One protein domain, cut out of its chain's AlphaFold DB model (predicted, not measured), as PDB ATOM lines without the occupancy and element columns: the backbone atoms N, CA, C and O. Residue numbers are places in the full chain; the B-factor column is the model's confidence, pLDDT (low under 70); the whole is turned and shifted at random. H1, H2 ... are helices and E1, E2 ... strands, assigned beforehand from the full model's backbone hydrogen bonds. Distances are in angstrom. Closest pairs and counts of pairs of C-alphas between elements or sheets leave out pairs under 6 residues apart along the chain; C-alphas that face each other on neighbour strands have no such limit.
ATOM      1  N   ILE A  44      20.507 -22.282  -5.617       80.06
ATOM      2  CA  ILE A  44      21.801 -22.877  -5.952       80.06
ATOM      3  C   ILE A  44      21.720 -23.380  -7.391       80.06
ATOM      4  O   ILE A  44      20.876 -24.214  -7.701       80.06
ATOM      5  N   LEU A  45      22.607 -22.895  -8.255       85.00
ATOM      6  CA  LEU A  45      22.834 -23.457  -9.579       85.00
ATOM      7  C   LEU A  45      23.896 -24.548  -9.479       85.00
ATOM      8  O   LEU A  45      25.057 -24.280  -9.165       85.00
ATOM      9  N   TYR A  46      23.495 -25.779  -9.753       84.44
ATOM     10  CA  TYR A  46      24.393 -26.901  -9.952       84.44
ATOM     11  C   TYR A  46      24.810 -26.959 -11.416       84.44
ATOM     12  O   TYR A  46      23.982 -26.903 -12.325       84.44
ATOM     13  N   ILE A  47      26.114 -27.084 -11.619       84.69
ATOM     14  CA  ILE A  47      26.718 -27.372 -12.911       84.69
ATOM     15  C   ILE A  47      26.865 -28.895 -12.989       84.69
ATOM     16  O   ILE A  47      27.795 -29.456 -12.401       84.69
ATOM     17  N   ASP A  48      25.945 -29.557 -13.684       77.75
ATOM     18  CA  ASP A  48      26.004 -30.999 -13.913       77.75
ATOM     19  C   ASP A  48      26.660 -31.303 -15.262       77.75
ATOM     20  O   ASP A  48      26.508 -30.572 -16.241       77.75
ATOM     21  N   ARG A  49      27.423 -32.389 -15.332       71.12
ATOM     22  CA  ARG A  49      28.009 -32.844 -16.591       71.12
ATOM     23  C   ARG A  49      27.094 -33.910 -17.162       71.12
ATOM     24  O   ARG A  49      27.120 -35.041 -16.687       71.12
ATOM     25  N   ASP A  50      26.322 -33.559 -18.187       65.56
ATOM     26  CA  ASP A  50      25.495 -34.539 -18.884       65.56
ATOM     27  C   ASP A  50      26.411 -35.537 -19.627       65.56
ATOM     28  O   ASP A  50      27.174 -35.132 -20.508       65.56
ATOM     29  N   PRO A  51      26.396 -36.840 -19.284       59.28
ATOM     30  CA  PRO A  51      27.208 -37.840 -19.972       59.28
ATOM     31  C   PRO A  51      26.804 -38.044 -21.444       59.28
ATOM     32  O   PRO A  51      27.591 -38.616 -22.201       59.28
ATOM     33  N   GLY A  52      25.610 -37.600 -21.853       58.22
ATOM     34  CA  GLY A  52      25.092 -37.711 -23.218       58.22
ATOM     35  C   GLY A  52      25.324 -36.486 -24.109       58.22
ATOM     36  O   GLY A  52      25.098 -36.582 -25.316       58.22
ATOM     37  N   GLN A  53      25.785 -35.357 -23.558       61.94
ATOM     38  CA  GLN A  53      25.978 -34.112 -24.306       61.94
ATOM     39  C   GLN A  53      27.382 -33.515 -24.137       61.94
ATOM     40  O   GLN A  53      28.046 -33.657 -23.111       61.94
ATOM     41  N   HIS A  54      27.846 -32.791 -25.159       61.44
ATOM     42  CA  HIS A  54      29.041 -31.957 -25.043       61.44
ATOM     43  C   HIS A  54      28.695 -30.667 -24.285       61.44
ATOM     44  O   HIS A  54      28.062 -29.778 -24.850       61.44
ATOM     45  N   GLY A  55      29.124 -30.567 -23.024       73.88
ATOM     46  CA  GLY A  55      28.990 -29.354 -22.213       73.88
ATOM     47  C   GLY A  55      28.692 -29.644 -20.744       73.88
ATOM     48  O   GLY A  55      28.872 -30.766 -20.266       73.88
ATOM     49  N   PHE A  56      28.252 -28.609 -20.035       80.00
ATOM     50  CA  PHE A  56      27.760 -28.696 -18.663       80.00
ATOM     51  C   PHE A  56      26.344 -28.139 -18.589       80.00
ATOM     52  O   PHE A  56      26.134 -26.974 -18.913       80.00
ATOM     53  N   GLN A  57      25.387 -28.938 -18.144       85.19
ATOM     54  CA  GLN A  57      24.019 -28.493 -17.936       85.19
ATOM     55  C   GLN A  57      23.911 -27.710 -16.624       85.19
ATOM     56  O   GLN A  57      24.459 -28.105 -15.595       85.19
ATOM     57  N   ILE A  58      23.180 -26.602 -16.652       85.94
ATOM     58  CA  ILE A  58      22.857 -25.810 -15.470       85.94
ATOM     59  C   ILE A  58      21.478 -26.236 -14.973       85.94
ATOM     60  O   ILE A  58      20.498 -26.204 -15.718       85.94
ATOM     61  N   VAL A  59      21.395 -26.605 -13.698       85.25
ATOM     62  CA  VAL A  59      20.135 -26.934 -13.023       85.25
ATOM     63  C   VAL A  59      20.066 -26.247 -11.666       85.25
ATOM     64  O   VAL A  59      21.092 -25.970 -11.054       85.25
ATOM     65  N   THR A  60      18.870 -25.970 -11.161       81.00
ATOM     66  CA  THR A  60      18.686 -25.404  -9.818       81.00
ATOM     67  C   THR A  60      18.616 -26.481  -8.726       81.00
ATOM     68  O   THR A  60      18.598 -27.689  -8.981       81.00
ATOM     69  N   ASP A  61      18.515 -26.032  -7.475       73.50
ATOM     70  CA  ASP A  61      18.116 -26.830  -6.318       73.50
ATOM     71  C   ASP A  61      16.625 -27.215  -6.296       73.50
ATOM     72  O   ASP A  61      16.231 -27.988  -5.415       73.50
ATOM     73  N   ALA A  62      15.789 -26.764  -7.246       70.94
ATOM     74  CA  ALA A  62      14.389 -27.196  -7.304       70.94
ATOM     75  C   ALA A  62      14.270 -28.703  -7.475       70.94
ATOM     76  O   ALA A  62      15.176 -29.378  -7.956       70.94
ATOM     77  N   LEU A  63      13.149 -29.271  -7.050       69.00
ATOM     78  CA  LEU A  63      12.942 -30.712  -7.105       69.00
ATOM     79  C   LEU A  63      12.467 -31.135  -8.503       69.00
ATOM     80  O   LEU A  63      11.707 -30.406  -9.136       69.00
ATOM     81  N   PRO A  64      12.901 -32.310  -8.997       65.56
ATOM     82  CA  PRO A  64      12.533 -32.797 -10.328       65.56
ATOM     83  C   PRO A  64      11.089 -33.316 -10.403       65.56
ATOM     84  O   PRO A  64      10.676 -33.859 -11.420       65.56
ATOM     85  N   PHE A  65      10.324 -33.184  -9.322       68.44
ATOM     86  CA  PHE A  65       8.960 -33.668  -9.195       68.44
ATOM     87  C   PHE A  65       8.092 -32.611  -8.512       68.44
ATOM     88  O   PHE A  65       8.580 -31.830  -7.685       68.44
ATOM     89  N   PRO A 125      14.156 -28.486 -12.706       78.12
ATOM     90  CA  PRO A 125      15.384 -27.843 -12.243       78.12
ATOM     91  C   PRO A 125      16.170 -27.182 -13.384       78.12
ATOM     92  O   PRO A 125      16.772 -26.130 -13.197       78.12
ATOM     93  N   ALA A 126      16.133 -27.778 -14.581       77.44
ATOM     94  CA  ALA A 126      16.730 -27.210 -15.789       77.44
ATOM     95  C   ALA A 126      15.919 -26.023 -16.339       77.44
ATOM     96  O   ALA A 126      16.496 -24.992 -16.678       77.44
ATOM     97  N   GLY A 127      14.586 -26.137 -16.368       74.56
ATOM     98  CA  GLY A 127      13.713 -25.070 -16.864       74.56
ATOM     99  C   GLY A 127      13.684 -23.849 -15.952       74.56
ATOM    100  O   GLY A 127      13.679 -22.720 -16.428       74.56
ATOM    101  N   GLU A 128      13.744 -24.059 -14.640       77.06
ATOM    102  CA  GLU A 128      13.880 -22.980 -13.668       77.06
ATOM    103  C   GLU A 128      15.239 -22.287 -13.808       77.06
ATOM    104  O   GLU A 128      15.296 -21.061 -13.761       77.06
ATOM    105  N   ALA A 129      16.327 -23.035 -14.036       81.94
ATOM    106  CA  ALA A 129      17.631 -22.434 -14.313       81.94
ATOM    107  C   ALA A 129      17.576 -21.565 -15.577       81.94
ATOM    108  O   ALA A 129      18.079 -20.443 -15.563       81.94
ATOM    109  N   ALA A 130      16.916 -22.047 -16.637       78.31
ATOM    110  CA  ALA A 130      16.697 -21.273 -17.853       78.31
ATOM    111  C   ALA A 130      15.909 -19.988 -17.583       78.31
ATOM    112  O   ALA A 130      16.399 -18.909 -17.907       78.31
ATOM    113  N   GLY A 131      14.756 -20.081 -16.916       74.69
ATOM    114  CA  GLY A 131      13.941 -18.919 -16.558       74.69
ATOM    115  C   GLY A 131      14.701 -17.893 -15.714       74.69
ATOM    116  O   GLY A 131      14.719 -16.714 -16.049       74.69
ATOM    117  N   LEU A 132      15.422 -18.341 -14.679       77.06
ATOM    118  CA  LEU A 132      16.223 -17.456 -13.826       77.06
ATOM    119  C   LEU A 132      17.306 -16.714 -14.613       77.06
ATOM    120  O   LEU A 132      17.542 -15.532 -14.377       77.06
ATOM    121  N   LEU A 133      17.987 -17.394 -15.536       80.69
ATOM    122  CA  LEU A 133      19.024 -16.768 -16.353       80.69
ATOM    123  C   LEU A 133      18.420 -15.804 -17.387       80.69
ATOM    124  O   LEU A 133      18.978 -14.724 -17.595       80.69
ATOM    125  N   LEU A 134      17.262 -16.128 -17.972       75.06
ATOM    126  CA  LEU A 134      16.511 -15.214 -18.844       75.06
ATOM    127  C   LEU A 134      16.094 -13.937 -18.102       75.06
ATOM    128  O   LEU A 134      16.378 -12.841 -18.583       75.06
ATOM    129  N   ASP A 135      15.516 -14.065 -16.905       72.81
ATOM    130  CA  ASP A 135      15.091 -12.935 -16.063       72.81
ATOM    131  C   ASP A 135      16.268 -12.032 -15.663       72.81
ATOM    132  O   ASP A 135      16.128 -10.815 -15.503       72.81
ATOM    133  N   LEU A 136      17.463 -12.613 -15.536       75.56
ATOM    134  CA  LEU A 136      18.700 -11.876 -15.289       75.56
ATOM    135  C   LEU A 136      19.257 -11.190 -16.543       75.56
ATOM    136  O   LEU A 136      20.269 -10.489 -16.442       75.56
ATOM    137  N   GLY A 137      18.620 -11.349 -17.703       76.31
ATOM    138  CA  GLY A 137      19.080 -10.814 -18.979       76.31
ATOM    139  C   GLY A 137      20.336 -11.519 -19.486       76.31
ATOM    140  O   GLY A 137      21.229 -10.860 -20.006       76.31
ATOM    141  N   LEU A 138      20.442 -12.830 -19.259       78.19
ATOM    142  CA  LEU A 138      21.488 -13.695 -19.820       78.19
ATOM    143  C   LEU A 138      20.960 -14.549 -20.980       78.19
ATOM    144  O   LEU A 138      21.587 -15.539 -21.341       78.19
ATOM    145  N   GLY A 139      19.791 -14.195 -21.517       73.50
ATOM    146  CA  GLY A 139      19.119 -14.925 -22.580       73.50
ATOM    147  C   GLY A 139      19.688 -14.700 -23.979       73.50
ATOM    148  O   GLY A 139      20.454 -13.760 -24.200       73.50
ATOM    149  N   PRO A 140      19.255 -15.521 -24.952       66.06
ATOM    150  CA  PRO A 140      19.734 -15.463 -26.333       66.06
ATOM    151  C   PRO A 140      19.402 -14.140 -27.045       66.06
ATOM    152  O   PRO A 140      20.096 -13.772 -27.984       66.06
ATOM    153  N   GLU A 141      18.381 -13.406 -26.588       59.38
ATOM    154  CA  GLU A 141      17.944 -12.141 -27.199       59.38
ATOM    155  C   GLU A 141      18.593 -10.884 -26.604       59.38
ATOM    156  O   GLU A 141      18.262  -9.766 -26.998       59.38
ATOM    157  N   THR A 142      19.498 -11.015 -25.630       53.00
ATOM    158  CA  THR A 142      20.132  -9.820 -25.061       53.00
ATOM    159  C   THR A 142      21.262  -9.294 -25.945       53.00
ATOM    160  O   THR A 142      22.223 -10.005 -26.213       53.00
ATOM    161  N   ASP A 143      21.194  -8.002 -26.301       46.50
ATOM    162  CA  ASP A 143      22.258  -7.192 -26.935       46.50
ATOM    163  C   ASP A 143      23.510  -7.017 -26.033       46.50
ATOM    164  O   ASP A 143      24.232  -6.015 -26.093       46.50
ATOM    165  N   ALA A 144      23.757  -7.957 -25.117       47.91
ATOM    166  CA  ALA A 144      24.864  -7.899 -24.187       47.91
ATOM    167  C   ALA A 144      26.193  -8.086 -24.948       47.91
ATOM    168  O   ALA A 144      26.340  -9.014 -25.747       47.91
ATOM    169  N   PRO A 145      27.192  -7.215 -24.719       40.88
ATOM    170  CA  PRO A 145      28.474  -7.293 -25.397       40.88
ATOM    171  C   PRO A 145      29.293  -8.435 -24.787       40.88
ATOM    172  O   PRO A 145      30.047  -8.245 -23.834       40.88
ATOM    173  N   GLY A 146      29.137  -9.631 -25.337       51.00
ATOM    174  CA  GLY A 146      29.968 -10.775 -25.001       51.00
ATOM    175  C   GLY A 146      29.204 -12.075 -25.130       51.00
ATOM    176  O   GLY A 146      28.194 -12.272 -24.471       51.00
ATOM    177  N   ASP A 147      29.736 -12.978 -25.942       62.62
ATOM    178  CA  ASP A 147      29.364 -14.382 -25.913       62.62
ATOM    179  C   ASP A 147      29.608 -14.917 -24.489       62.62
ATOM    180  O   ASP A 147      30.745 -15.131 -24.060       62.62
ATOM    181  N   HIS A 148      28.538 -15.027 -23.700       66.56
ATOM    182  CA  HIS A 148      28.599 -15.523 -22.326       66.56
ATOM    183  C   HIS A 148      28.842 -17.045 -22.283       66.56
ATOM    184  O   HIS A 148      28.972 -17.616 -21.197       66.56
ATOM    185  N   GLY A 149      28.923 -17.706 -23.448       72.62
ATOM    186  CA  GLY A 149      29.174 -19.138 -23.581       72.62
ATOM    187  C   GLY A 149      28.060 -20.006 -22.988       72.62
ATOM    188  O   GLY A 149      28.329 -21.142 -22.577       72.62
ATOM    189  N   LEU A 150      26.851 -19.436 -22.886       79.88
ATOM    190  CA  LEU A 150      25.615 -20.089 -22.469       79.88
ATOM    191  C   LEU A 150      24.801 -20.443 -23.711       79.88
ATOM    192  O   LEU A 150      24.484 -19.572 -24.518       79.88
ATOM    193  N   ARG A 151      24.419 -21.709 -23.828       81.56
ATOM    194  CA  ARG A 151      23.515 -22.204 -24.860       81.56
ATOM    195  C   ARG A 151      22.167 -22.515 -24.230       81.56
ATOM    196  O   ARG A 151      22.093 -23.355 -23.337       81.56
ATOM    197  N   PHE A 152      21.123 -21.844 -24.699       79.00
ATOM    198  CA  PHE A 152      19.742 -22.119 -24.313       79.00
ATOM    199  C   PHE A 152      19.152 -23.142 -25.286       79.00
ATOM    200  O   PHE A 152      19.289 -23.001 -26.500       79.00
ATOM    201  N   GLU A 153      18.531 -24.191 -24.759       78.06
ATOM    202  CA  GLU A 153      17.923 -25.281 -25.523       78.06
ATOM    203  C   GLU A 153      16.442 -25.392 -25.173       78.06
ATOM    204  O   GLU A 153      16.079 -25.278 -24.004       78.06
ATOM    205  N   GLY A 154      15.585 -25.650 -26.167       67.00
ATOM    206  CA  GLY A 154      14.147 -25.845 -25.935       67.00
ATOM    207  C   GLY A 154      13.427 -24.605 -25.394       67.00
ATOM    208  O   GLY A 154      12.404 -24.743 -24.735       67.00
ATOM    209  N   CYS A 155      13.986 -23.413 -25.628       58.16
ATOM    210  CA  CYS A 155      13.361 -22.133 -25.286       58.16
ATOM    211  C   CYS A 155      12.455 -21.588 -26.400       58.16
ATOM    212  O   CYS A 155      11.730 -20.634 -26.147       58.16
ATOM    213  N   ASP A 156      12.490 -22.186 -27.595       57.06
ATOM    214  CA  ASP A 156      11.594 -21.844 -28.698       57.06
ATOM    215  C   ASP A 156      10.263 -22.601 -28.537       57.06
ATOM    216  O   ASP A 156      10.233 -23.828 -28.376       57.06
ATOM    217  N   ASP A 157       9.164 -21.847 -28.545       50.00
ATOM    218  CA  ASP A 157       7.797 -22.317 -28.319       50.00
ATOM    219  C   ASP A 157       7.317 -23.250 -29.453       50.00
ATOM    220  O   ASP A 157       6.733 -22.767 -30.415       50.00
ATOM    221  N   ASP A 158       7.573 -24.566 -29.371       51.81
ATOM    222  CA  ASP A 158       6.673 -25.625 -29.905       51.81
ATOM    223  C   ASP A 158       7.188 -27.077 -29.755       51.81
ATOM    224  O   ASP A 158       6.432 -28.030 -29.951       51.81
ATOM    225  N   ASP A 159       8.445 -27.306 -29.361       50.41
ATOM    226  CA  ASP A 159       9.029 -28.663 -29.409       50.41
ATOM    227  C   ASP A 159       8.652 -29.580 -28.227       50.41
ATOM    228  O   ASP A 159       9.074 -30.741 -28.166       50.41
ATOM    229  N   GLY A 160       7.895 -29.076 -27.245       55.06
ATOM    230  CA  GLY A 160       7.513 -29.827 -26.038       55.06
ATOM    231  C   GLY A 160       8.698 -30.267 -25.163       55.06
ATOM    232  O   GLY A 160       8.524 -31.063 -24.238       55.06
ATOM    233  N   ARG A 161       9.909 -29.776 -25.451       60.75
ATOM    234  CA  ARG A 161      11.105 -29.998 -24.636       60.75
ATOM    235  C   ARG A 161      11.119 -29.002 -23.489       60.75
ATOM    236  O   ARG A 161      10.808 -27.833 -23.677       60.75
ATOM    237  N   ASN A 162      11.509 -29.464 -22.305       67.25
ATOM    238  CA  ASN A 162      11.732 -28.554 -21.191       67.25
ATOM    239  C   ASN A 162      12.928 -27.648 -21.509       67.25
ATOM    240  O   ASN A 162      13.969 -28.179 -21.913       67.25
ATOM    241  N   PRO A 163      12.812 -26.328 -21.287       76.62
ATOM    242  CA  PRO A 163      13.920 -25.420 -21.504       76.62
ATOM    243  C   PRO A 163      15.105 -25.805 -20.616       76.62
ATOM    244  O   PRO A 163      14.934 -26.254 -19.477       76.62
ATOM    245  N   ALA A 164      16.312 -25.652 -21.142       80.69
ATOM    246  CA  ALA A 164      17.552 -25.963 -20.445       80.69
ATOM    247  C   ALA A 164      18.656 -24.985 -20.851       80.69
ATOM    248  O   ALA A 164      18.606 -24.380 -21.920       80.69
ATOM    249  N   VAL A 165      19.669 -24.846 -19.994       84.00
ATOM    250  CA  VAL A 165      20.852 -24.030 -20.288       84.00
ATOM    251  C   VAL A 165      22.100 -24.859 -20.098       84.00
ATOM    252  O   VAL A 165      22.253 -25.547 -19.088       84.00
ATOM    253  N   CYS A 166      23.007 -24.753 -21.058       85.44
ATOM    254  CA  CYS A 166      24.276 -25.452 -21.075       85.44
ATOM    255  C   CYS A 166      25.432 -24.447 -21.137       85.44
ATOM    256  O   CYS A 166      25.403 -23.492 -21.908       85.44
ATOM    257  N   CYS A 167      26.485 -24.672 -20.357       82.69
ATOM    258  CA  CYS A 167      27.783 -24.042 -20.552       82.69
ATOM    259  C   CYS A 167      28.630 -24.898 -21.491       82.69
ATOM    260  O   CYS A 167      28.864 -26.081 -21.232       82.69
ATOM    261  N   GLU A 168      29.164 -24.286 -22.542       75.94
ATOM    262  CA  GLU A 168      29.986 -25.006 -23.523       75.94
ATOM    263  C   GLU A 168      31.402 -25.302 -23.008       75.94
ATOM    264  O   GLU A 168      32.057 -26.244 -23.456       75.94
ATOM    265  N   SER A 169      31.886 -24.518 -22.039       77.88
ATOM    266  CA  SER A 169      33.241 -24.648 -21.507       77.88
ATOM    267  C   SER A 169      33.352 -24.248 -20.028       77.88
ATOM    268  O   SER A 169      32.526 -23.484 -19.522       77.88
ATOM    269  N   PRO A 170      34.420 -24.673 -19.322       78.19
ATOM    270  CA  PRO A 170      34.730 -24.172 -17.980       78.19
ATOM    271  C   PRO A 170      34.928 -22.650 -17.905       78.19
ATOM    272  O   PRO A 170      34.652 -22.033 -16.872       78.19
ATOM    273  N   ALA A 171      35.386 -22.028 -18.998       78.69
ATOM    274  CA  ALA A 171      35.527 -20.577 -19.088       78.69
ATOM    275  C   ALA A 171      34.155 -19.883 -19.065       78.69
ATOM    276  O   ALA A 171      33.983 -18.914 -18.323       78.69
ATOM    277  N   SER A 172      33.162 -20.438 -19.769       78.81
ATOM    278  CA  SER A 172      31.770 -19.960 -19.760       78.81
ATOM    279  C   SER A 172      31.173 -19.966 -18.351       78.81
ATOM    280  O   SER A 172      30.499 -19.025 -17.946       78.81
ATOM    281  N   ILE A 173      31.493 -20.983 -17.544       77.44
ATOM    282  CA  ILE A 173      31.019 -21.066 -16.154       77.44
ATOM    283  C   ILE A 173      31.662 -19.981 -15.279       77.44
ATOM    284  O   ILE A 173      31.020 -19.401 -14.401       77.44
ATOM    285  N   SER A 174      32.940 -19.688 -15.518       81.19
ATOM    286  CA  SER A 174      33.662 -18.652 -14.772       81.19
ATOM    287  C   SER A 174      33.111 -17.260 -15.092       81.19
ATOM    288  O   SER A 174      32.955 -16.436 -14.189       81.19
ATOM    289  N   LEU A 175      32.745 -17.026 -16.358       79.62
ATOM    290  CA  LEU A 175      32.037 -15.825 -16.800       79.62
ATOM    291  C   LEU A 175      30.645 -15.726 -16.172       79.62
ATOM    292  O   LEU A 175      30.315 -14.680 -15.619       79.62
ATOM    293  N   LEU A 176      29.866 -16.814 -16.175       82.00
ATOM    294  CA  LEU A 176      28.554 -16.862 -15.525       82.00
ATOM    295  C   LEU A 176      28.651 -16.439 -14.056       82.00
ATOM    296  O   LEU A 176      27.922 -15.552 -13.622       82.00
ATOM    297  N   ARG A 177      29.592 -17.015 -13.299       80.94
ATOM    298  CA  ARG A 177      29.793 -16.658 -11.888       80.94
ATOM    299  C   ARG A 177      30.122 -15.177 -11.711       80.94
ATOM    300  O   ARG A 177      29.513 -14.525 -10.872       80.94
ATOM    301  N   ALA A 178      31.025 -14.640 -12.531       80.12
ATOM    302  CA  ALA A 178      31.372 -13.224 -12.486       80.12
ATOM    303  C   ALA A 178      30.158 -12.323 -12.771       80.12
ATOM    304  O   ALA A 178      29.972 -11.318 -12.089       80.12
ATOM    305  N   VAL A 179      29.300 -12.684 -13.732       80.06
ATOM    306  CA  VAL A 179      28.087 -11.909 -14.034       80.06
ATOM    307  C   VAL A 179      27.057 -11.999 -12.911       80.06
ATOM    308  O   VAL A 179      26.457 -10.980 -12.565       80.06
ATOM    309  N   LEU A 180      26.877 -13.174 -12.306       80.50
ATOM    310  CA  LEU A 180      25.984 -13.337 -11.158       80.50
ATOM    311  C   LEU A 180      26.462 -12.505  -9.955       80.50
ATOM    312  O   LEU A 180      25.669 -11.772  -9.357       80.50
ATOM    313  N   ASP A 181      27.767 -12.527  -9.671       77.88
ATOM    314  CA  ASP A 181      28.381 -11.712  -8.618       77.88
ATOM    315  C   ASP A 181      28.210 -10.205  -8.904       77.88
ATOM    316  O   ASP A 181      27.814  -9.444  -8.017       77.88
ATOM    317  N   MET A 182      28.423  -9.759 -10.153       76.69
ATOM    318  CA  MET A 182      28.210  -8.359 -10.564       76.69
ATOM    319  C   MET A 182      26.751  -7.913 -10.432       76.69
ATOM    320  O   MET A 182      26.489  -6.774 -10.045       76.69
ATOM    321  N   LYS A 183      25.797  -8.792 -10.755       73.31
ATOM    322  CA  LYS A 183      24.360  -8.514 -10.618       73.31
ATOM    323  C   LYS A 183      23.889  -8.560  -9.159       73.31
ATOM    324  O   LYS A 183      22.714  -8.304  -8.911       73.31
ATOM    325  N   ALA A 184      24.783  -8.868  -8.209       65.75
ATOM    326  CA  ALA A 184      24.491  -9.032  -6.784       65.75
ATOM    327  C   ALA A 184      23.288  -9.957  -6.533       65.75
ATOM    328  O   ALA A 184      22.533  -9.783  -5.571       65.75
ATOM    329  N   CYS A 185      23.085 -10.922  -7.429       66.88
ATOM    330  CA  CYS A 185      21.971 -11.842  -7.323       66.88
ATOM    331  C   CYS A 185      22.281 -12.890  -6.256       66.88
ATOM    332  O   CYS A 185      23.416 -13.328  -6.076       66.88
ATOM    333  N   MET A 186      21.257 -13.260  -5.492       72.62
ATOM    334  CA  MET A 186      21.386 -14.160  -4.349       72.62
ATOM    335  C   MET A 186      21.470 -15.628  -4.801       72.62
ATOM    336  O   MET A 186      20.763 -16.478  -4.264       72.62
ATOM    337  N   ILE A 187      22.292 -15.924  -5.808       76.31
ATOM    338  CA  ILE A 187      22.406 -17.231  -6.457       76.31
ATOM    339  C   ILE A 187      23.817 -17.776  -6.239       76.31
ATOM    340  O   ILE A 187      24.802 -17.151  -6.619       76.31
ATOM    341  N   GLU A 188      23.922 -18.956  -5.635       80.38
ATOM    342  CA  GLU A 188      25.197 -19.654  -5.458       80.38
ATOM    343  C   GLU A 188      25.433 -20.627  -6.620       80.38
ATOM    344  O   GLU A 188      24.532 -21.371  -6.986       80.38
ATOM    345  N   VAL A 189      26.644 -20.673  -7.181       79.94
ATOM    346  CA  VAL A 189      27.009 -21.646  -8.229       79.94
ATOM    347  C   VAL A 189      27.889 -22.749  -7.637       79.94
ATOM    348  O   VAL A 189      28.944 -22.457  -7.069       79.94
ATOM    349  N   ARG A 190      27.495 -24.018  -7.802       82.06
ATOM    350  CA  ARG A 190      28.223 -25.202  -7.318       82.06
ATOM    351  C   ARG A 190      28.609 -26.149  -8.455       82.06
ATOM    352  O   ARG A 190      27.784 -26.547  -9.266       82.06
ATOM    353  N   PHE A 191      29.868 -26.587  -8.440       70.19
ATOM    354  CA  PHE A 191      30.433 -27.604  -9.340       70.19
ATOM    355  C   PHE A 191      30.305 -29.014  -8.749       70.19
ATOM    356  O   PHE A 191      31.282 -29.751  -8.628       70.19
ATOM    357  N   GLN A 192      29.112 -29.365  -8.288       65.19
ATOM    358  CA  GLN A 192      28.828 -30.716  -7.827       65.19
ATOM    359  C   GLN A 192      27.681 -31.266  -8.651       65.19
ATOM    360  O   GLN A 192      26.696 -30.565  -8.879       65.19
ATOM    361  N   GLN A 193      27.801 -32.541  -9.027       57.50
ATOM    362  CA  GLN A 193      26.637 -33.329  -9.388       57.50
ATOM    363  C   GLN A 193      25.668 -33.199  -8.219       57.50
ATOM    364  O   GLN A 193      26.061 -33.412  -7.064       57.50
ATOM    365  N   ARG A 194      24.437 -32.762  -8.501       58.78
ATOM    366  CA  ARG A 194      23.397 -32.690  -7.478       58.78
ATOM    367  C   ARG A 194      23.426 -34.024  -6.731       58.78
ATOM    368  O   ARG A 194      23.444 -35.049  -7.417       58.78
ATOM    369  N   PRO A 195      23.465 -34.054  -5.385       52.69
ATOM    370  CA  PRO A 195      23.353 -35.315  -4.676       52.69
ATOM    371  C   PRO A 195      22.069 -35.968  -5.170       52.69
ATOM    372  O   PRO A 195      20.968 -35.464  -4.937       52.69
ATOM    373  N   SER A 196      22.231 -37.026  -5.956       47.38
ATOM    374  CA  SER A 196      21.143 -37.805  -6.502       47.38
ATOM    375  C   SER A 196      20.600 -38.627  -5.349       47.38
ATOM    376  O   SER A 196      20.773 -39.838  -5.267       47.38
TER     377      SER A 196
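AT A GLANCE: This is residues 44 to 65 and 125 to 196 of the 214 residues of an uncharacterized protein of Roseibacterium sp. KMU-115 (UniProt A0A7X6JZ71). A strongly twisted sheet of five short strands curls round helix H1, and a second helix, H2, covers part of the same sheet on one face and leads into the edge strand E5. The E3 and E4 hairpin makes one end of the sheet, E1 and E5 the other, and a long loop, residues 136 to 149, joins H1 to E3. The printed part has 94 residues, with named elements in the order E1, E2, H1, E3, E4, H2, E5; the mixed sheet runs E3, E4, E2, E1, E5. The class is mixed, helices and strands, though under half of the residues, 46 of 94, are in named elements. The whole is compact, with a radius of gyration of the C-alphas of 12.5 A, and rounded, spanning 33 by 31 by 24 A.

HOW THE PARTS SIT: E1, residues 44 to 48, and E2, residues 56 to 60, form an antiparallel hairpin at 151 degrees, with N 46 and O 59 2.7 A apart, within hydrogen-bond range. H1, residues 125 to 135, is on the sheet, which curls round it; its closest C-alphas to E2 are those of Ala 126 and Val 59, 4.4 A. E3, residues 150 to 153, and E4, residues 164 to 167, form a second antiparallel hairpin, with N 151 to O 166 at 2.8 A. E4 and E2 are antiparallel at 131 degrees, with N 167 to O 56 at 2.7 A. H2, residues 170 to 182, is on one face of the sheet, two layers, at a height over the sheet of 7.7 A. It is only just over E2, on which 3 of its 13 C-alphas fall, and runs along the strands, at 21 degrees to E2 on the local plane. H1 and H2 are apart. E5, residues 187 to 190, is parallel to E1 at 30 degrees, with N 45 to O 188 at 2.8 A. The closest C-alphas of H2 and E5 are those of Arg 177 and Val 189, 6.8 A. E4, H2 and E5 make a split strand-helix-strand unit, two strands running the same way with E2 and E1 between them in the sheet; its crossover is right-handed. In H1 and H2 every O i to N i+4 pair is within hydrogen-bond range.

IN THESE COORDINATES: E1 begins at C-alpha 44, (21.801, -22.877, -5.952), and is 12.1 A long; E2 is 13.1 A. H1 is 15.4 A long, E3 9.8 A and E4 10.4 A. H2, 18.6 A long, begins at C-alpha 170, (34.730, -24.172, -17.980). E5, 9.9 A long, ends at C-alpha 190, (28.223, -25.202, -7.318).

THE WHOLE: The C-alphas farthest apart are those of Asp 143 and Ser 196, 36.8 A. Residues 66 to 124 are not printed, and C-alphas 65 and 125 are 9.2 A apart across the cut. The link from H1 to E3 is long. The mean pLDDT of the printed part is 71.6; 33 residues are under 70, among them 140 to 148 and 154 to 162.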